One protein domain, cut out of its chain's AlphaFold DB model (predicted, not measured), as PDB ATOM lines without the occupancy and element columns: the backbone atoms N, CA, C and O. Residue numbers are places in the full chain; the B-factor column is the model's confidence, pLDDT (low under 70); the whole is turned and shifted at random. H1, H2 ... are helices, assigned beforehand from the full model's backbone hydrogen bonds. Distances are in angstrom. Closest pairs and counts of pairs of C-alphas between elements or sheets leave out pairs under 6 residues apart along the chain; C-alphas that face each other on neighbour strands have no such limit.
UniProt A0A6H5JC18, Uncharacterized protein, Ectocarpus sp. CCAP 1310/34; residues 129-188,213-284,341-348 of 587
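What this domain is: This is residues 129 to 188, 213 to 284 and 341 to 348 of the 587 residues of an uncharacterized protein of Ectocarpus sp. CCAP 1310/34 (UniProt A0A6H5JC18). What does the model look like? Three long helices, H1, H5 and H8, lie side by side in a row with H5 in the middle, and the shorter H3 and H7 pack on one side of that row, H3 on H5 and H7 on H8. H2 and H6 pack on H3, H10 packs on H6 with the short H9 near it, and H4 reaches away at one end, touching no helix. What is it made of, and how large is it? The printed part has 140 residues with ten named helices, H1 to H10 in chain order, and no named strand, an all helix class. It is compact, with a radius of gyration of the C-alphas of 15.0 A and spans of 46 by 39 by 29 A.

How they stand to each other: What does H1, residues 130 to 146, touch? It touches H5, residues 213 to 228, the same way at a shallow tilt of 14 degrees; the closest C-alphas, of Gly 141 and Ser 221, are 4.1 A apart. With H3, residues 162 to 172, they form an up and down bundle, each helix running against the one before it. What meets at H3, the hub? H5 touches it with residues 218 to 222 alone, closest at the C-alphas of Leu 170 and Ala 218, 5.1 A. H2, residues 148 to 152, H6, residues 230 to 238, and H7, residues 249 to 256, touch H3 too, closest at C-alphas 151 and 163, 5.6 A, 236 and 164, 5.6 A, and 249 and 171, 5.5 A. And the others? H8, residues 262 to 277, touches H5, with C-alphas 264 and 216 closest at 4.9 A, and forms a helical hairpin with H7. H10, residues 342 to 348, touches H6, with C-alphas 342 and 238 closest at 4.2 A, and only just touches H9, residues 281 to 284, with 3 pairs of C-alphas within 8 A. H4, residues 178 to 187, is close to but not clearly touching H7. Are the helix backbones whole? Every O i to N i+4 pair is within hydrogen-bond range in H2 to H8 and H10, and 11 of 13 in H1; H9 is too short for such a pair.

Where its parts are: Where do they begin and end? C-alpha 130 of H1 is at (12.706, 21.381, 23.495), and C-alpha 348 of H10 at (17.116, 56.153, 21.886). How long are the longer helices? H1 measures 24.6 A, H5 22.5 A, H8 22.3 A and H3 15.5 A.

The domain as a whole: Where is it cut? Residues 189 to 212 and 285 to 340 are not printed, with C-alpha gaps of 16.6 A and 10.7 A. Where is confidence low? Residues 154 to 160, 180 to 188 and 238 to 247 are under 70; no link printed whole is long.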
ATOM      1  N   ASP A 129      10.698  19.788  19.605       79.31
ATOM      2  CA  ASP A 129      11.399  19.072  20.678       79.31
ATOM      3  C   ASP A 129      12.280  20.072  21.455       79.31
ATOM      4  O   ASP A 129      13.294  20.548  20.915       79.31
ATOM      5  N   PRO A 130      11.958  20.390  22.727       81.88
ATOM      6  CA  PRO A 130      12.706  21.381  23.495       81.88
ATOM      7  C   PRO A 130      14.175  20.991  23.709       81.88
ATOM      8  O   PRO A 130      15.038  21.858  23.886       81.88
ATOM      9  N   GLY A 131      14.488  19.691  23.671       85.50
ATOM     10  CA  GLY A 131      15.856  19.185  23.736       85.50
ATOM     11  C   GLY A 131      16.663  19.532  22.485       85.50
ATOM     12  O   GLY A 131      17.825  19.945  22.588       85.50
ATOM     13  N   LEU A 132      16.047  19.436  21.303       87.50
ATOM     14  CA  LEU A 132      16.675  19.826  20.038       87.50
ATOM     15  C   LEU A 132      16.872  21.341  19.956       87.50
ATOM     16  O   LEU A 132      17.976  21.778  19.624       87.50
ATOM     17  N   LEU A 133      15.872  22.136  20.349       89.38
ATOM     18  CA  LEU A 133      15.987  23.600  20.394       89.38
ATOM     19  C   LEU A 133      17.144  24.058  21.289       89.38
ATOM     20  O   LEU A 133      17.957  24.899  20.903       89.38
ATOM     21  N   ARG A 134      17.260  23.472  22.484       90.25
ATOM     22  CA  ARG A 134      18.354  23.751  23.425       90.25
ATOM     23  C   ARG A 134      19.715  23.391  22.844       90.25
ATOM     24  O   ARG A 134      20.660  24.174  22.953       90.25
ATOM     25  N   THR A 135      19.801  22.229  22.202       92.38
ATOM     26  CA  THR A 135      21.022  21.759  21.540       92.38
ATOM     27  C   THR A 135      21.445  22.716  20.433       92.38
ATOM     28  O   THR A 135      22.607  23.126  20.385       92.38
ATOM     29  N   ALA A 136      20.495  23.135  19.596       93.50
ATOM     30  CA  ALA A 136      20.714  24.103  18.531       93.50
ATOM     31  C   ALA A 136      21.203  25.443  19.089       93.50
ATOM     32  O   ALA A 136      22.248  25.950  18.672       93.50
ATOM     33  N   ALA A 137      20.513  25.971  20.105       94.06
ATOM     34  CA  ALA A 137      20.880  27.217  20.758       94.06
ATOM     35  C   ALA A 137      22.303  27.168  21.319       94.06
ATOM     36  O   ALA A 137      23.096  28.074  21.062       94.06
ATOM     37  N   GLN A 138      22.668  26.104  22.038       94.69
ATOM     38  CA  GLN A 138      24.005  25.948  22.609       94.69
ATOM     39  C   GLN A 138      25.088  25.809  21.527       94.69
ATOM     40  O   GLN A 138      26.147  26.436  21.640       94.69
ATOM     41  N   ALA A 139      24.818  25.039  20.470       95.75
ATOM     42  CA  ALA A 139      25.731  24.848  19.350       95.75
ATOM     43  C   ALA A 139      25.999  26.159  18.594       95.75
ATOM     44  O   ALA A 139      27.164  26.474  18.340       95.75
ATOM     45  N   CYS A 140      24.973  26.978  18.317       95.81
ATOM     46  CA  CYS A 140      25.120  28.292  17.672       95.81
ATOM     47  C   CYS A 140      26.169  29.174  18.363       95.81
ATOM     48  O   CYS A 140      27.000  29.803  17.703       95.81
ATOM     49  N   GLY A 141      26.200  29.169  19.698       94.88
ATOM     50  CA  GLY A 141      27.212  29.890  20.463       94.88
ATOM     51  C   GLY A 141      28.643  29.412  20.187       94.88
ATOM     52  O   GLY A 141      29.566  30.224  20.194       94.88
ATOM     53  N   ILE A 142      28.846  28.117  19.926       96.81
ATOM     54  CA  ILE A 142      30.158  27.550  19.575       96.81
ATOM     55  C   ILE A 142      30.542  27.921  18.136       96.81
ATOM     56  O   ILE A 142      31.683  28.320  17.917       96.81
ATOM     57  N   PHE A 143      29.606  27.881  17.177       97.00
ATOM     58  CA  PHE A 143      29.859  28.325  15.793       97.00
ATOM     59  C   PHE A 143      30.372  29.765  15.736       97.00
ATOM     60  O   PHE A 143      31.363  30.051  15.062       97.00
ATOM     61  N   VAL A 144      29.734  30.659  16.495       95.25
ATOM     62  CA  VAL A 144      30.148  32.061  16.630       95.25
ATOM     63  C   VAL A 144      31.564  32.193  17.193       95.25
ATOM     64  O   VAL A 144      32.338  33.018  16.717       95.25
ATOM     65  N   GLN A 145      31.907  31.403  18.213       94.94
ATOM     66  CA  GLN A 145      33.215  31.460  18.878       94.94
ATOM     67  C   GLN A 145      34.345  30.798  18.080       94.94
ATOM     68  O   GLN A 145      35.515  31.114  18.318       94.94
ATOM     69  N   ALA A 146      34.007  29.859  17.196       95.81
ATOM     70  CA  ALA A 146      34.950  29.189  16.314       95.81
ATOM     71  C   ALA A 146      35.371  30.122  15.168       95.81
ATOM     72  O   ALA A 146      36.512  30.571  15.097       95.81
ATOM     73  N   ARG A 147      34.413  30.504  14.312       94.31
ATOM     74  CA  ARG A 147      34.676  31.292  13.096       94.31
ATOM     75  C   ARG A 147      33.689  32.444  12.916       94.31
ATOM     76  O   ARG A 147      32.784  32.371  12.073       94.31
ATOM     77  N   PRO A 148      33.840  33.533  13.696       92.81
ATOM     78  CA  PRO A 148      32.939  34.682  13.624       92.81
ATOM     79  C   PRO A 148      32.918  35.325  12.231       92.81
ATOM     80  O   PRO A 148      31.884  35.820  11.789       92.81
ATOM     81  N   GLU A 149      34.018  35.284  11.484       91.06
ATOM     82  CA  GLU A 149      34.103  35.802  10.120       91.06
ATOM     83  C   GLU A 149      33.190  35.063   9.134       91.06
ATOM     84  O   GLU A 149      32.600  35.703   8.260       91.06
ATOM     85  N   LEU A 150      33.026  33.745   9.295       90.44
ATOM     86  CA  LEU A 150      32.110  32.962   8.472       90.44
ATOM     87  C   LEU A 150      30.667  33.224   8.882       90.44
ATOM     88  O   LEU A 150      29.835  33.451   8.009       90.44
ATOM     89  N   VAL A 151      30.366  33.288  10.179       90.19
ATOM     90  CA  VAL A 151      29.013  33.617  10.662       90.19
ATOM     91  C   VAL A 151      28.583  35.023  10.219       90.19
ATOM     92  O   VAL A 151      27.445  35.214   9.796       90.19
ATOM     93  N   ARG A 152      29.504  35.994  10.238       87.38
ATOM     94  CA  ARG A 152      29.270  37.369   9.770       87.38
ATOM     95  C   ARG A 152      29.000  37.450   8.272       87.38
ATOM     96  O   ARG A 152      28.184  38.264   7.848       87.38
ATOM     97  N   LYS A 153      29.737  36.692   7.453       75.50
ATOM     98  CA  LYS A 153      29.661  36.807   5.992       75.50
ATOM     99  C   LYS A 153      28.254  36.422   5.521       75.50
ATOM    100  O   LYS A 153      27.793  35.315   5.792       75.50
ATOM    101  N   ALA A 154      27.593  37.332   4.808       58.59
ATOM    102  CA  ALA A 154      26.341  37.040   4.125       58.59
ATOM    103  C   ALA A 154      26.587  35.880   3.152       58.59
ATOM    104  O   ALA A 154      27.504  35.946   2.326       58.59
ATOM    105  N   ALA A 155      25.827  34.793   3.284       49.66
ATOM    106  CA  ALA A 155      25.754  33.818   2.209       49.66
ATOM    107  C   ALA A 155      25.261  34.577   0.968       49.66
ATOM    108  O   ALA A 155      24.323  35.372   1.058       49.66
ATOM    109  N   GLY A 156      25.978  34.434  -0.146       43.28
ATOM    110  CA  GLY A 156      25.612  35.086  -1.394       43.28
ATOM    111  C   GLY A 156      24.181  34.723  -1.786       43.28
ATOM    112  O   GLY A 156      23.761  33.586  -1.602       43.28
ATOM    113  N   THR A 157      23.470  35.717  -2.321       36.47
ATOM    114  CA  THR A 157      22.215  35.596  -3.082       36.47
ATOM    115  C   THR A 157      21.074  34.829  -2.401       36.47
ATOM    116  O   THR A 157      20.872  33.648  -2.652       36.47
ATOM    117  N   GLY A 158      20.258  35.564  -1.635       44.69
ATOM    118  CA  GLY A 158      18.881  35.178  -1.301       44.69
ATOM    119  C   GLY A 158      18.656  34.821   0.166       44.69
ATOM    120  O   GLY A 158      18.770  33.666   0.549       44.69
ATOM    121  N   GLY A 159      18.267  35.815   0.972       50.19
ATOM    122  CA  GLY A 159      17.687  35.602   2.304       50.19
ATOM    123  C   GLY A 159      18.636  35.856   3.479       50.19
ATOM    124  O   GLY A 159      19.312  34.953   3.955       50.19
ATOM    125  N   GLY A 160      18.652  37.096   3.979       62.41
ATOM    126  CA  GLY A 160      19.008  37.460   5.362       62.41
ATOM    127  C   GLY A 160      20.458  37.295   5.839       62.41
ATOM    128  O   GLY A 160      20.859  38.007   6.747       62.41
ATOM    129  N   GLY A 161      21.278  36.421   5.255       78.56
ATOM    130  CA  GLY A 161      22.605  36.092   5.785       78.56
ATOM    131  C   GLY A 161      22.560  35.223   7.054       78.56
ATOM    132  O   GLY A 161      21.543  35.115   7.737       78.56
ATOM    133  N   ARG A 162      23.694  34.586   7.387       86.25
ATOM    134  CA  ARG A 162      23.778  33.603   8.486       86.25
ATOM    135  C   ARG A 162      23.515  34.211   9.863       86.25
ATOM    136  O   ARG A 162      22.766  33.641  10.650       86.25
ATOM    137  N   LEU A 163      24.127  35.359  10.159       88.25
ATOM    138  CA  LEU A 163      23.978  36.018  11.457       88.25
ATOM    139  C   LEU A 163      22.532  36.489  11.720       88.25
ATOM    140  O   LEU A 163      22.019  36.146  12.783       88.25
ATOM    141  N   PRO A 164      21.839  37.201  10.806       87.50
ATOM    142  CA  PRO A 164      20.449  37.603  11.043       87.50
ATOM    143  C   PRO A 164      19.484  36.424  11.191       87.50
ATOM    144  O   PRO A 164      18.660  36.443  12.103       87.50
ATOM    145  N   TRP A 165      19.627  35.368  10.379       88.06
ATOM    146  CA  TRP A 165      18.848  34.137  10.561       88.06
ATOM    147  C   TRP A 165      19.061  33.536  11.957       88.06
ATOM    148  O   TRP A 165      18.097  33.281  12.677       88.06
ATOM    149  N   MET A 166      20.320  33.382  12.379       89.94
ATOM    150  CA  MET A 166      20.658  32.808  13.682       89.94
ATOM    151  C   MET A 166      20.132  33.674  14.834       89.94
ATOM    152  O   MET A 166      19.577  33.146  15.792       89.94
ATOM    153  N   LEU A 167      20.264  35.002  14.754       90.12
ATOM    154  CA  LEU A 167      19.712  35.910  15.764       90.12
ATOM    155  C   LEU A 167      18.183  35.843  15.809       90.12
ATOM    156  O   LEU A 167      17.622  35.875  16.900       90.12
ATOM    157  N   SER A 168      17.514  35.704  14.663       88.44
ATOM    158  CA  SER A 168      16.063  35.518  14.599       88.44
ATOM    159  C   SER A 168      15.631  34.203  15.257       88.44
ATOM    160  O   SER A 168      14.700  34.213  16.060       88.44
ATOM    161  N   ALA A 169      16.324  33.097  14.973       89.06
ATOM    162  CA  ALA A 169      16.046  31.785  15.564       89.06
ATOM    163  C   ALA A 169      16.309  31.751  17.082       89.06
ATOM    164  O   ALA A 169      15.538  31.183  17.847       89.06
ATOM    165  N   LEU A 170      17.366  32.413  17.560       91.44
ATOM    166  CA  LEU A 170      17.612  32.533  19.002       91.44
ATOM    167  C   LEU A 170      16.583  33.462  19.661       91.44
ATOM    168  O   LEU A 170      16.087  33.164  20.744       91.44
ATOM    169  N   SER A 171      16.218  34.565  19.001       90.00
ATOM    170  CA  SER A 171      15.192  35.503  19.471       90.00
ATOM    171  C   SER A 171      13.820  34.838  19.597       90.00
ATOM    172  O   SER A 171      13.090  35.131  20.546       90.00
ATOM    173  N   SER A 172      13.465  33.908  18.696       87.81
ATOM    174  CA  SER A 172      12.192  33.176  18.759       87.81
ATOM    175  C   SER A 172      12.029  32.343  20.026       87.81
ATOM    176  O   SER A 172      10.898  32.161  20.459       87.81
ATOM    177  N   MET A 173      13.134  31.939  20.660       88.50
ATOM    178  CA  MET A 173      13.130  31.207  21.929       88.50
ATOM    179  C   MET A 173      12.976  32.106  23.164       88.50
ATOM    180  O   MET A 173      12.723  31.602  24.254       88.50
ATOM    181  N   LEU A 174      13.170  33.424  23.045       89.62
ATOM    182  CA  LEU A 174      13.036  34.342  24.180       89.62
ATOM    183  C   LEU A 174      11.564  34.724  24.415       89.62
ATOM    184  O   LEU A 174      10.782  34.806  23.462       89.62
ATOM    185  N   PRO A 175      11.179  35.025  25.670       83.50
ATOM    186  CA  PRO A 175       9.817  35.437  25.984       83.50
ATOM    187  C   PRO A 175       9.462  36.755  25.286       83.50
ATOM    188  O   PRO A 175      10.231  37.714  25.323       83.50
ATOM    189  N   ARG A 176       8.259  36.820  24.705       80.81
ATOM    190  CA  ARG A 176       7.690  38.078  24.183       80.81
ATOM    191  C   ARG A 176       7.260  39.029  25.295       80.81
ATOM    192  O   ARG A 176       7.399  40.233  25.164       80.81
ATOM    193  N   ARG A 177       6.719  38.475  26.386       78.88
ATOM    194  CA  ARG A 177       6.298  39.209  27.585       78.88
ATOM    195  C   ARG A 177       6.639  38.392  28.820       78.88
ATOM    196  O   ARG A 177       6.130  37.285  28.994       78.88
ATOM    197  N   ALA A 178       7.460  38.943  29.703       71.25
ATOM    198  CA  ALA A 178       7.842  38.296  30.945       71.25
ATOM    199  C   ALA A 178       6.639  38.089  31.865       71.25
ATOM    200  O   ALA A 178       6.566  37.061  32.528       71.25
ATOM    201  N   ALA A 179       5.672  39.012  31.871       70.19
ATOM    202  CA  ALA A 179       4.475  38.924  32.710       70.19
ATOM    203  C   ALA A 179       3.687  37.621  32.492       70.19
ATOM    204  O   ALA A 179       3.300  36.976  33.462       70.19
ATOM    205  N   ALA A 180       3.516  37.195  31.236       68.75
ATOM    206  CA  ALA A 180       2.826  35.948  30.908       68.75
ATOM    207  C   ALA A 180       3.593  34.720  31.424       68.75
ATOM    208  O   ALA A 180       3.004  33.820  32.014       68.75
ATOM    209  N   VAL A 181       4.921  34.718  31.277       66.19
ATOM    210  CA  VAL A 181       5.782  33.636  31.782       66.19
ATOM    211  C   VAL A 181       5.808  33.607  33.310       66.19
ATOM    212  O   VAL A 181       5.796  32.537  33.907       66.19
ATOM    213  N   ILE A 182       5.817  34.770  33.960       69.38
ATOM    214  CA  ILE A 182       5.758  34.884  35.421       69.38
ATOM    215  C   ILE A 182       4.406  34.388  35.940       69.38
ATOM    216  O   ILE A 182       4.377  33.657  36.926       69.38
ATOM    217  N   ALA A 183       3.300  34.751  35.285       69.56
ATOM    218  CA  ALA A 183       1.971  34.251  35.630       69.56
ATOM    219  C   ALA A 183       1.897  32.723  35.481       69.56
ATOM    220  O   ALA A 183       1.465  32.050  36.414       69.56
ATOM    221  N   ALA A 184       2.417  32.180  34.375       65.31
ATOM    222  CA  ALA A 184       2.495  30.739  34.140       65.31
ATOM    223  C   ALA A 184       3.359  30.015  35.191       65.31
ATOM    224  O   ALA A 184       2.949  28.994  35.740       65.31
ATOM    225  N   ALA A 185       4.526  30.568  35.536       64.00
ATOM    226  CA  ALA A 185       5.401  30.012  36.569       64.00
ATOM    227  C   ALA A 185       4.727  30.016  37.951       64.00
ATOM    228  O   ALA A 185       4.771  29.015  38.663       64.00
ATOM    229  N   ARG A 186       4.028  31.104  38.307       68.75
ATOM    230  CA  ARG A 186       3.238  31.179  39.547       68.75
ATOM    231  C   ARG A 186       2.131  30.126  39.572       68.75
ATOM    232  O   ARG A 186       1.982  29.452  40.585       68.75
ATOM    233  N   SER A 187       1.400  29.941  38.468       65.94
ATOM    234  CA  SER A 187       0.367  28.898  38.375       65.94
ATOM    235  C   SER A 187       0.934  27.477  38.422       65.94
ATOM    236  O   SER A 187       0.261  26.575  38.904       65.94
ATOM    237  N   ALA A 188       2.181  27.279  37.985       59.69
ATOM    238  CA  ALA A 188       2.887  26.002  38.071       59.69
ATOM    239  C   ALA A 188       3.488  25.729  39.466       59.69
ATOM    240  O   ALA A 188       4.203  24.746  39.642       59.69
ATOM    241  N   GLU A 213      15.894  26.235  30.241       89.25
ATOM    242  CA  GLU A 213      17.180  25.798  29.693       89.25
ATOM    243  C   GLU A 213      17.366  26.274  28.250       89.25
ATOM    244  O   GLU A 213      18.429  26.788  27.891       89.25
ATOM    245  N   GLY A 214      16.319  26.158  27.426       89.94
ATOM    246  CA  GLY A 214      16.327  26.649  26.050       89.94
ATOM    247  C   GLY A 214      16.546  28.161  26.012       89.94
ATOM    248  O   GLY A 214      17.468  28.637  25.346       89.94
ATOM    249  N   VAL A 215      15.768  28.909  26.803       92.19
ATOM    250  CA  VAL A 215      15.898  30.375  26.916       92.19
ATOM    251  C   VAL A 215      17.300  30.768  27.392       92.19
ATOM    252  O   VAL A 215      17.919  31.682  26.848       92.19
ATOM    253  N   TYR A 216      17.835  30.065  28.390       94.00
ATOM    254  CA  TYR A 216      19.167  30.308  28.937       94.00
ATOM    255  C   TYR A 216      20.257  30.159  27.871       94.00
ATOM    256  O   TYR A 216      21.071  31.070  27.690       94.00
ATOM    257  N   HIS A 217      20.256  29.047  27.131       94.50
ATOM    258  CA  HIS A 217      21.234  28.816  26.072       94.50
ATOM    259  C   HIS A 217      21.060  29.781  24.896       94.50
ATOM    260  O   HIS A 217      22.066  30.222  24.335       94.50
ATOM    261  N   ALA A 218      19.828  30.189  24.579       95.31
ATOM    262  CA  ALA A 218      19.579  31.215  23.574       95.31
ATOM    263  C   ALA A 218      20.220  32.556  23.965       95.31
ATOM    264  O   ALA A 218      21.002  33.119  23.195       95.31
ATOM    265  N   VAL A 219      19.983  33.028  25.196       95.75
ATOM    266  CA  VAL A 219      20.569  34.277  25.715       95.75
ATOM    267  C   VAL A 219      22.099  34.199  25.784       95.75
ATOM    268  O   VAL A 219      22.777  35.160  25.416       95.75
ATOM    269  N   LEU A 220      22.670  33.064  26.203       95.56
ATOM    270  CA  LEU A 220      24.123  32.868  26.196       95.56
ATOM    271  C   LEU A 220      24.715  32.967  24.787       95.56
ATOM    272  O   LEU A 220      25.744  33.616  24.598       95.56
ATOM    273  N   SER A 221      24.081  32.336  23.801       95.62
ATOM    274  CA  SER A 221      24.552  32.352  22.415       95.62
ATOM    275  C   SER A 221      24.410  33.726  21.768       95.62
ATOM    276  O   SER A 221      25.323  34.156  21.062       95.62
ATOM    277  N   ILE A 222      23.346  34.465  22.095       94.62
ATOM    278  CA  ILE A 222      23.217  35.885  21.750       94.62
ATOM    279  C   ILE A 222      24.377  36.688  22.359       94.62
ATOM    280  O   ILE A 222      25.036  37.445  21.651       94.62
ATOM    281  N   GLY A 223      24.695  36.484  23.641       94.19
ATOM    282  CA  GLY A 223      25.831  37.144  24.296       94.19
ATOM    283  C   GLY A 223      27.166  36.870  23.602       94.19
ATOM    284  O   GLY A 223      27.913  37.803  23.307       94.19
ATOM    285  N   LYS A 224      27.429  35.607  23.244       94.56
ATOM    286  CA  LYS A 224      28.618  35.220  22.468       94.56
ATOM    287  C   LYS A 224      28.667  35.916  21.103       94.56
ATOM    288  O   LYS A 224      29.746  36.331  20.683       94.56
ATOM    289  N   ALA A 225      27.523  36.079  20.433       92.81
ATOM    290  CA  ALA A 225      27.423  36.818  19.174       92.81
ATOM    291  C   ALA A 225      27.766  38.301  19.352       92.81
ATOM    292  O   ALA A 225      28.607  38.813  18.618       92.81
ATOM    293  N   PHE A 226      27.221  38.969  20.371       89.94
ATOM    294  CA  PHE A 226      27.561  40.364  20.672       89.94
ATOM    295  C   PHE A 226      29.031  40.559  21.061       89.94
ATOM    296  O   PHE A 226      29.614  41.608  20.768       89.94
ATOM    297  N   ASP A 227      29.645  39.580  21.724       90.31
ATOM    298  CA  ASP A 227      31.060  39.626  22.091       90.31
ATOM    299  C   ASP A 227      31.983  39.436  20.886       90.31
ATOM    300  O   ASP A 227      32.980  40.152  20.775       90.31
ATOM    301  N   ALA A 228      31.648  38.521  19.973       91.06
ATOM    302  CA  ALA A 228      32.470  38.215  18.804       91.06
ATOM    303  C   ALA A 228      32.232  39.160  17.609       91.06
ATOM    304  O   ALA A 228      33.160  39.434  16.851       91.06
ATOM    305  N   LEU A 229      30.999  39.643  17.426       89.06
ATOM    306  CA  LEU A 229      30.533  40.370  16.239       89.06
ATOM    307  C   LEU A 229      29.663  41.598  16.596       89.06
ATOM    308  O   LEU A 229      28.561  41.735  16.063       89.06
ATOM    309  N   PRO A 230      30.125  42.527  17.457       84.19
ATOM    310  CA  PRO A 230      29.293  43.625  17.959       84.19
ATOM    311  C   PRO A 230      28.684  44.494  16.847       84.19
ATOM    312  O   PRO A 230      27.470  44.680  16.833       84.19
ATOM    313  N   GLY A 231      29.493  44.969  15.891       81.88
ATOM    314  CA  GLY A 231      29.013  45.808  14.788       81.88
ATOM    315  C   GLY A 231      28.025  45.086  13.870       81.88
ATOM    316  O   GLY A 231      26.994  45.643  13.507       81.88
ATOM    317  N   ALA A 232      28.273  43.809  13.559       83.62
ATOM    318  CA  ALA A 232      27.375  43.025  12.711       83.62
ATOM    319  C   ALA A 232      26.056  42.672  13.417       83.62
ATOM    320  O   ALA A 232      25.011  42.679  12.774       83.62
ATOM    321  N   CYS A 233      26.084  42.406  14.729       84.38
ATOM    322  CA  CYS A 233      24.873  42.248  15.533       84.38
ATOM    323  C   CYS A 233      24.067  43.549  15.568       84.38
ATOM    324  O   CYS A 233      22.871  43.515  15.316       84.38
ATOM    325  N   ASN A 234      24.707  44.696  15.814       81.75
ATOM    326  CA  ASN A 234      24.022  45.991  15.806       81.75
ATOM    327  C   ASN A 234      23.401  46.300  14.430       81.75
ATOM    328  O   ASN A 234      22.243  46.699  14.361       81.75
ATOM    329  N   ALA A 235      24.126  46.037  13.339       77.75
ATOM    330  CA  ALA A 235      23.651  46.251  11.971       77.75
ATOM    331  C   ALA A 235      22.471  45.341  11.598       77.75
ATOM    332  O   ALA A 235      21.488  45.793  11.014       77.75
ATOM    333  N   ALA A 236      22.555  44.057  11.968       74.44
ATOM    334  CA  ALA A 236      21.481  43.086  11.767       74.44
ATOM    335  C   ALA A 236      20.184  43.501  12.475       74.44
ATOM    336  O   ALA A 236      19.101  43.115  12.046       74.44
ATOM    337  N   LEU A 237      20.304  44.283  13.550       70.50
ATOM    338  CA  LEU A 237      19.182  44.761  14.348       70.50
ATOM    339  C   LEU A 237      18.624  46.097  13.836       70.50
ATOM    340  O   LEU A 237      17.412  46.272  13.891       70.50
ATOM    341  N   SER A 238      19.453  46.985  13.270       65.62
ATOM    342  CA  SER A 238      18.979  48.207  12.588       65.62
ATOM    343  C   SER A 238      18.219  47.921  11.290       65.62
ATOM    344  O   SER A 238      17.299  48.648  10.938       65.62
ATOM    345  N   GLY A 239      18.572  46.858  10.560       54.19
ATOM    346  CA  GLY A 239      17.935  46.536   9.274       54.19
ATOM    347  C   GLY A 239      16.527  45.929   9.365       54.19
ATOM    348  O   GLY A 239      15.909  45.704   8.329       54.19
ATOM    349  N   GLY A 240      16.035  45.623  10.571       50.94
ATOM    350  CA  GLY A 240      14.821  44.825  10.787       50.94
ATOM    351  C   GLY A 240      13.634  45.551  11.425       50.94
ATOM    352  O   GLY A 240      12.670  44.883  11.780       50.94
ATOM    353  N   GLY A 241      13.685  46.874  11.613       44.59
ATOM    354  CA  GLY A 241      12.705  47.568  12.460       44.59
ATOM    355  C   GLY A 241      12.430  49.010  12.059       44.59
ATOM    356  O   GLY A 241      12.613  49.907  12.869       44.59
ATOM    357  N   GLY A 242      11.996  49.226  10.815       36.56
ATOM    358  CA  GLY A 242      11.514  50.529  10.339       36.56
ATOM    359  C   GLY A 242       9.990  50.696  10.347       36.56
ATOM    360  O   GLY A 242       9.502  51.758   9.983       36.56
ATOM    361  N   GLY A 243       9.214  49.684  10.736       38.19
ATOM    362  CA  GLY A 243       7.760  49.789  10.713       38.19
ATOM    363  C   GLY A 243       7.090  48.692  11.519       38.19
ATOM    364  O   GLY A 243       7.413  47.522  11.348       38.19
ATOM    365  N   ASP A 244       6.155  49.122  12.360       37.47
ATOM    366  CA  ASP A 244       5.110  48.334  13.012       37.47
ATOM    367  C   ASP A 244       5.534  47.350  14.123       37.47
ATOM    368  O   ASP A 244       6.093  46.288  13.870       37.47
ATOM    369  N   GLY A 245       5.239  47.734  15.376       49.78
ATOM    370  CA  GLY A 245       4.770  46.896  16.497       49.78
ATOM    371  C   GLY A 245       5.489  45.606  16.934       49.78
ATOM    372  O   GLY A 245       5.082  45.014  17.931       49.78
ATOM    373  N   GLY A 246       6.516  45.126  16.236       52.62
ATOM    374  CA  GLY A 246       7.117  43.815  16.472       52.62
ATOM    375  C   GLY A 246       8.093  43.784  17.651       52.62
ATOM    376  O   GLY A 246       8.994  44.616  17.745       52.62
ATOM    377  N   ASP A 247       7.971  42.762  18.509       67.56
ATOM    378  CA  ASP A 247       8.919  42.470  19.597       67.56
ATOM    379  C   ASP A 247      10.291  42.047  19.029       67.56
ATOM    380  O   ASP A 247      10.563  40.852  18.819       67.56
ATOM    381  N   GLY A 248      11.158  43.029  18.769       80.44
ATOM    382  CA  GLY A 248      12.536  42.823  18.321       80.44
ATOM    383  C   GLY A 248      13.405  42.125  19.376       80.44
ATOM    384  O   GLY A 248      13.030  41.997  20.542       80.44
ATOM    385  N   LEU A 249      14.611  41.686  18.991       87.44
ATOM    386  CA  LEU A 249      15.526  40.967  19.896       87.44
ATOM    387  C   LEU A 249      15.773  41.722  21.215       87.44
ATOM    388  O   LEU A 249      15.788  41.107  22.279       87.44
ATOM    389  N   PHE A 250      15.968  43.042  21.157       88.38
ATOM    390  CA  PHE A 250      16.218  43.849  22.352       88.38
ATOM    391  C   PHE A 250      14.995  43.968  23.266       88.38
ATOM    392  O   PHE A 250      15.171  43.942  24.483       88.38
ATOM    393  N   ASP A 251      13.777  44.030  22.715       87.94
ATOM    394  CA  ASP A 251      12.548  43.988  23.514       87.94
ATOM    395  C   ASP A 251      12.451  42.640  24.249       87.94
ATOM    396  O   ASP A 251      12.280  42.599  25.465       87.94
ATOM    397  N   ARG A 252      12.733  41.522  23.572       90.19
ATOM    398  CA  ARG A 252      12.744  40.196  24.218       90.19
ATOM    399  C   ARG A 252      13.869  40.017  25.241       90.19
ATOM    400  O   ARG A 252      13.680  39.368  26.269       90.19
ATOM    401  N   LEU A 253      15.046  40.599  25.004       91.25
ATOM    402  CA  LEU A 253      16.145  40.634  25.982       91.25
ATOM    403  C   LEU A 253      15.810  41.503  27.202       91.25
ATOM    404  O   LEU A 253      16.300  41.225  28.300       91.25
ATOM    405  N   LEU A 254      15.010  42.557  27.023       90.25
ATOM    406  CA  LEU A 254      14.505  43.383  28.116       90.25
ATOM    407  C   LEU A 254      13.533  42.579  28.990       90.25
ATOM    408  O   LEU A 254      13.648  42.620  30.215       90.25
ATOM    409  N   GLU A 255      12.653  41.788  28.373       89.62
ATOM    410  CA  GLU A 255      11.747  40.865  29.070       89.62
ATOM    411  C   GLU A 255      12.506  39.723  29.771       89.62
ATOM    412  O   GLU A 255      12.197  39.362  30.907       89.62
ATOM    413  N   ALA A 256      13.578  39.200  29.165       91.19
ATOM    414  CA  ALA A 256      14.411  38.154  29.765       91.19
ATOM    415  C   ALA A 256      15.071  38.573  31.100       91.19
ATOM    416  O   ALA A 256      15.409  37.711  31.915       91.19
ATOM    417  N   LEU A 257      15.210  39.877  31.384       91.06
ATOM    418  CA  LEU A 257      15.662  40.361  32.697       91.06
ATOM    419  C   LEU A 257      14.673  40.039  33.821       91.06
ATOM    420  O   LEU A 257      15.089  39.894  34.967       91.06
ATOM    421  N   LEU A 258      13.378  39.936  33.515       89.44
ATOM    422  CA  LEU A 258      12.321  39.649  34.483       89.44
ATOM    423  C   LEU A 258      11.983  38.154  34.580       89.44
ATOM    424  O   LEU A 258      11.142  37.779  35.395       89.44
ATOM    425  N   TYR A 259      12.656  37.304  33.800       89.00
ATOM    426  CA  TYR A 259      12.385  35.870  33.727       89.00
ATOM    427  C   TYR A 259      12.391  35.195  35.120       89.00
ATOM    428  O   TYR A 259      13.211  35.567  35.967       89.00
ATOM    429  N   PRO A 260      11.520  34.201  35.397       85.06
ATOM    430  CA  PRO A 260      11.458  33.558  36.715       85.06
ATOM    431  C   PRO A 260      12.813  32.986  37.164       85.06
ATOM    432  O   PRO A 260      13.310  33.293  38.252       85.06
ATOM    433  N   HIS A 261      13.471  32.249  36.268       86.00
ATOM    434  CA  HIS A 261      14.723  31.552  36.548       86.00
ATOM    435  C   HIS A 261      15.933  32.497  36.676       86.00
ATOM    436  O   HIS A 261      16.224  33.300  35.784       86.00
ATOM    437  N   ALA A 262      16.691  32.377  37.771       88.12
ATOM    438  CA  ALA A 262      17.799  33.281  38.103       88.12
ATOM    439  C   ALA A 262      18.947  33.260  37.076       88.12
ATOM    440  O   ALA A 262      19.546  34.301  36.794       88.12
ATOM    441  N   TRP A 263      19.244  32.102  36.476       90.75
ATOM    442  CA  TRP A 263      20.345  31.993  35.510       90.75
ATOM    443  C   TRP A 263      20.053  32.722  34.199       90.75
ATOM    444  O   TRP A 263      20.961  33.327  33.629       90.75
ATOM    445  N   VAL A 264      18.792  32.717  33.749       92.69
ATOM    446  CA  VAL A 264      18.364  33.462  32.554       92.69
ATOM    447  C   VAL A 264      18.540  34.956  32.796       92.69
ATOM    448  O   VAL A 264      19.130  35.651  31.973       92.69
ATOM    449  N   ARG A 265      18.133  35.440  33.975       93.12
ATOM    450  CA  ARG A 265      18.287  36.847  34.359       93.12
ATOM    451  C   ARG A 265      19.746  37.287  34.416       93.12
ATOM    452  O   ARG A 265      20.086  38.346  33.896       93.12
ATOM    453  N   LEU A 266      20.620  36.469  35.006       93.81
ATOM    454  CA  LEU A 266      22.061  36.731  35.034       93.81
ATOM    455  C   LEU A 266      22.667  36.746  33.627       93.81
ATOM    456  O   LEU A 266      23.474  37.626  33.323       93.81
ATOM    457  N   ALA A 267      22.276  35.806  32.765       95.19
ATOM    458  CA  ALA A 267      22.709  35.792  31.374       95.19
ATOM    459  C   ALA A 267      22.254  37.068  30.643       95.19
ATOM    460  O   ALA A 267      23.086  37.757  30.056       95.19
ATOM    461  N   ALA A 268      20.980  37.453  30.766       95.31
ATOM    462  CA  ALA A 268      20.433  38.659  30.145       95.31
ATOM    463  C   ALA A 268      21.129  39.931  30.657       95.31
ATOM    464  O   ALA A 268      21.559  40.769  29.864       95.31
ATOM    465  N   ALA A 269      21.337  40.054  31.972       95.44
ATOM    466  CA  ALA A 269      22.045  41.184  32.572       95.44
ATOM    467  C   ALA A 269      23.492  41.311  32.061       95.44
ATOM    468  O   ALA A 269      23.984  42.426  31.881       95.44
ATOM    469  N   ARG A 270      24.171  40.189  31.787       95.56
ATOM    470  CA  ARG A 270      25.513  40.183  31.181       95.56
ATOM    471  C   ARG A 270      25.497  40.620  29.719       95.56
ATOM    472  O   ARG A 270      26.390  41.369  29.331       95.56
ATOM    473  N   VAL A 271      24.494  40.217  28.934       93.94
ATOM    474  CA  VAL A 271      24.331  40.688  27.544       93.94
ATOM    475  C   VAL A 271      24.178  42.209  27.517       93.94
ATOM    476  O   VAL A 271      24.924  42.886  26.811       93.94
ATOM    477  N   TRP A 272      23.301  42.761  28.363       93.00
ATOM    478  CA  TRP A 272      23.162  44.211  28.537       93.00
ATOM    479  C   TRP A 272      24.470  44.872  28.995       93.00
ATOM    480  O   TRP A 272      24.866  45.902  28.459       93.00
ATOM    481  N   GLY A 273      25.206  44.247  29.918       92.50
ATOM    482  CA  GLY A 273      26.520  44.732  30.346       92.50
ATOM    483  C   GLY A 273      27.553  44.793  29.214       92.50
ATOM    484  O   GLY A 273      28.275  45.785  29.099       92.50
ATOM    485  N   SER A 274      27.605  43.776  28.345       89.62
ATOM    486  CA  SER A 274      28.460  43.786  27.147       89.62
ATOM    487  C   SER A 274      28.052  44.913  26.193       89.62
ATOM    488  O   SER A 274      28.920  45.638  25.698       89.62
ATOM    489  N   LEU A 275      26.743  45.132  26.011       87.31
ATOM    490  CA  LEU A 275      26.195  46.222  25.201       87.31
ATOM    491  C   LEU A 275      26.634  47.603  25.723       87.31
ATOM    492  O   LEU A 275      27.075  48.443  24.936       87.31
ATOM    493  N   PHE A 276      26.567  47.827  27.037       90.00
ATOM    494  CA  PHE A 276      26.959  49.096  27.662       90.00
ATOM    495  C   PHE A 276      28.466  49.318  27.662       90.00
ATOM    496  O   PHE A 276      28.916  50.433  27.431       90.00
ATOM    497  N   SER A 277      29.267  48.264  27.849       88.38
ATOM    498  CA  SER A 277      30.734  48.377  27.898       88.38
ATOM    499  C   SER A 277      31.370  48.939  26.618       88.38
ATOM    500  O   SER A 277      32.518  49.381  26.642       88.38
ATOM    501  N   LYS A 278      30.628  48.908  25.506       82.75
ATOM    502  CA  LYS A 278      31.053  49.355  24.176       82.75
ATOM    503  C   LYS A 278      30.497  50.732  23.798       82.75
ATOM    504  O   LYS A 278      30.756  51.186  22.689       82.75
ATOM    505  N   ARG A 279      29.725  51.382  24.675       85.69
ATOM    506  CA  ARG A 279      29.048  52.658  24.398       85.69
ATOM    507  C   ARG A 279      29.385  53.692  25.456       85.69
ATOM    508  O   ARG A 279      29.605  53.350  26.614       85.69
ATOM    509  N   ASP A 280      29.387  54.959  25.056       83.19
ATOM    510  CA  ASP A 280      29.399  56.058  26.014       83.19
ATOM    511  C   ASP A 280      27.976  56.625  26.157       83.19
ATOM    512  O   ASP A 280      27.312  56.873  25.152       83.19
ATOM    513  N   PRO A 281      27.478  56.844  27.386       81.56
ATOM    514  CA  PRO A 281      26.170  57.451  27.619       81.56
ATOM    515  C   PRO A 281      25.952  58.802  26.924       81.56
ATOM    516  O   PRO A 281      24.815  59.137  26.607       81.56
ATOM    517  N   GLY A 282      27.017  59.574  26.676       77.56
ATOM    518  CA  GLY A 282      26.930  60.873  26.012       77.56
ATOM    519  C   GLY A 282      26.658  60.783  24.513       77.56
ATOM    520  O   GLY A 282      26.085  61.707  23.949       77.56
ATOM    521  N   THR A 283      26.987  59.667  23.853       77.94
ATOM    522  CA  THR A 283      26.711  59.518  22.414       77.94
ATOM    523  C   THR A 283      25.233  59.263  22.131       77.94
ATOM    524  O   THR A 283      24.798  59.358  20.985       77.94
ATOM    525  N   LEU A 284      24.429  58.941  23.151       72.12
ATOM    526  CA  LEU A 284      22.983  58.772  23.006       72.12
ATOM    527  C   LEU A 284      22.263  60.084  22.680       72.12
ATOM    528  O   LEU A 284      21.202  60.003  22.062       72.12
ATOM    529  N   ASP A 341      24.103  51.843  14.302       74.56
ATOM    530  CA  ASP A 341      24.193  51.144  15.580       74.56
ATOM    531  C   ASP A 341      22.783  50.860  16.123       74.56
ATOM    532  O   ASP A 341      22.238  51.643  16.904       74.56
ATOM    533  N   GLY A 342      22.214  49.707  15.763       74.38
ATOM    534  CA  GLY A 342      20.870  49.306  16.198       74.38
ATOM    535  C   GLY A 342      20.694  49.205  17.709       74.38
ATOM    536  O   GLY A 342      19.589  49.383  18.217       74.38
ATOM    537  N   GLY A 343      21.772  48.983  18.467       78.56
ATOM    538  CA  GLY A 343      21.700  49.035  19.927       78.56
ATOM    539  C   GLY A 343      21.572  50.466  20.456       78.56
ATOM    540  O   GLY A 343      20.851  50.697  21.424       78.56
ATOM    541  N   GLN A 344      22.231  51.436  19.820       82.94
ATOM    542  CA  GLN A 344      22.100  52.855  20.169       82.94
ATOM    543  C   GLN A 344      20.738  53.408  19.745       82.94
ATOM    544  O   GLN A 344      20.113  54.138  20.509       82.94
ATOM    545  N   GLU A 345      20.256  53.018  18.567       83.44
ATOM    546  CA  GLU A 345      18.909  53.323  18.084       83.44
ATOM    547  C   GLU A 345      17.833  52.778  19.033       83.44
ATOM    548  O   GLU A 345      16.939  53.516  19.444       83.44
ATOM    549  N   PHE A 346      17.977  51.529  19.489       84.56
ATOM    550  CA  PHE A 346      17.070  50.947  20.476       84.56
ATOM    551  C   PHE A 346      17.064  51.722  21.802       84.56
ATOM    552  O   PHE A 346      15.997  51.999  22.343       84.56
ATOM    553  N   LEU A 347      18.236  52.104  22.321       86.12
ATOM    554  CA  LEU A 347      18.343  52.885  23.560       86.12
ATOM    555  C   LEU A 347      17.796  54.316  23.425       86.12
ATOM    556  O   LEU A 347      17.405  54.901  24.433       86.12
ATOM    557  N   ARG A 348      17.750  54.865  22.204       86.62
ATOM    558  CA  ARG A 348      17.116  56.153  21.886       86.62
ATOM    559  C   ARG A 348      15.592  56.074  21.784       86.62
ATOM    560  O   ARG A 348      14.940  57.114  21.772       86.62
TER     561      ARG A 348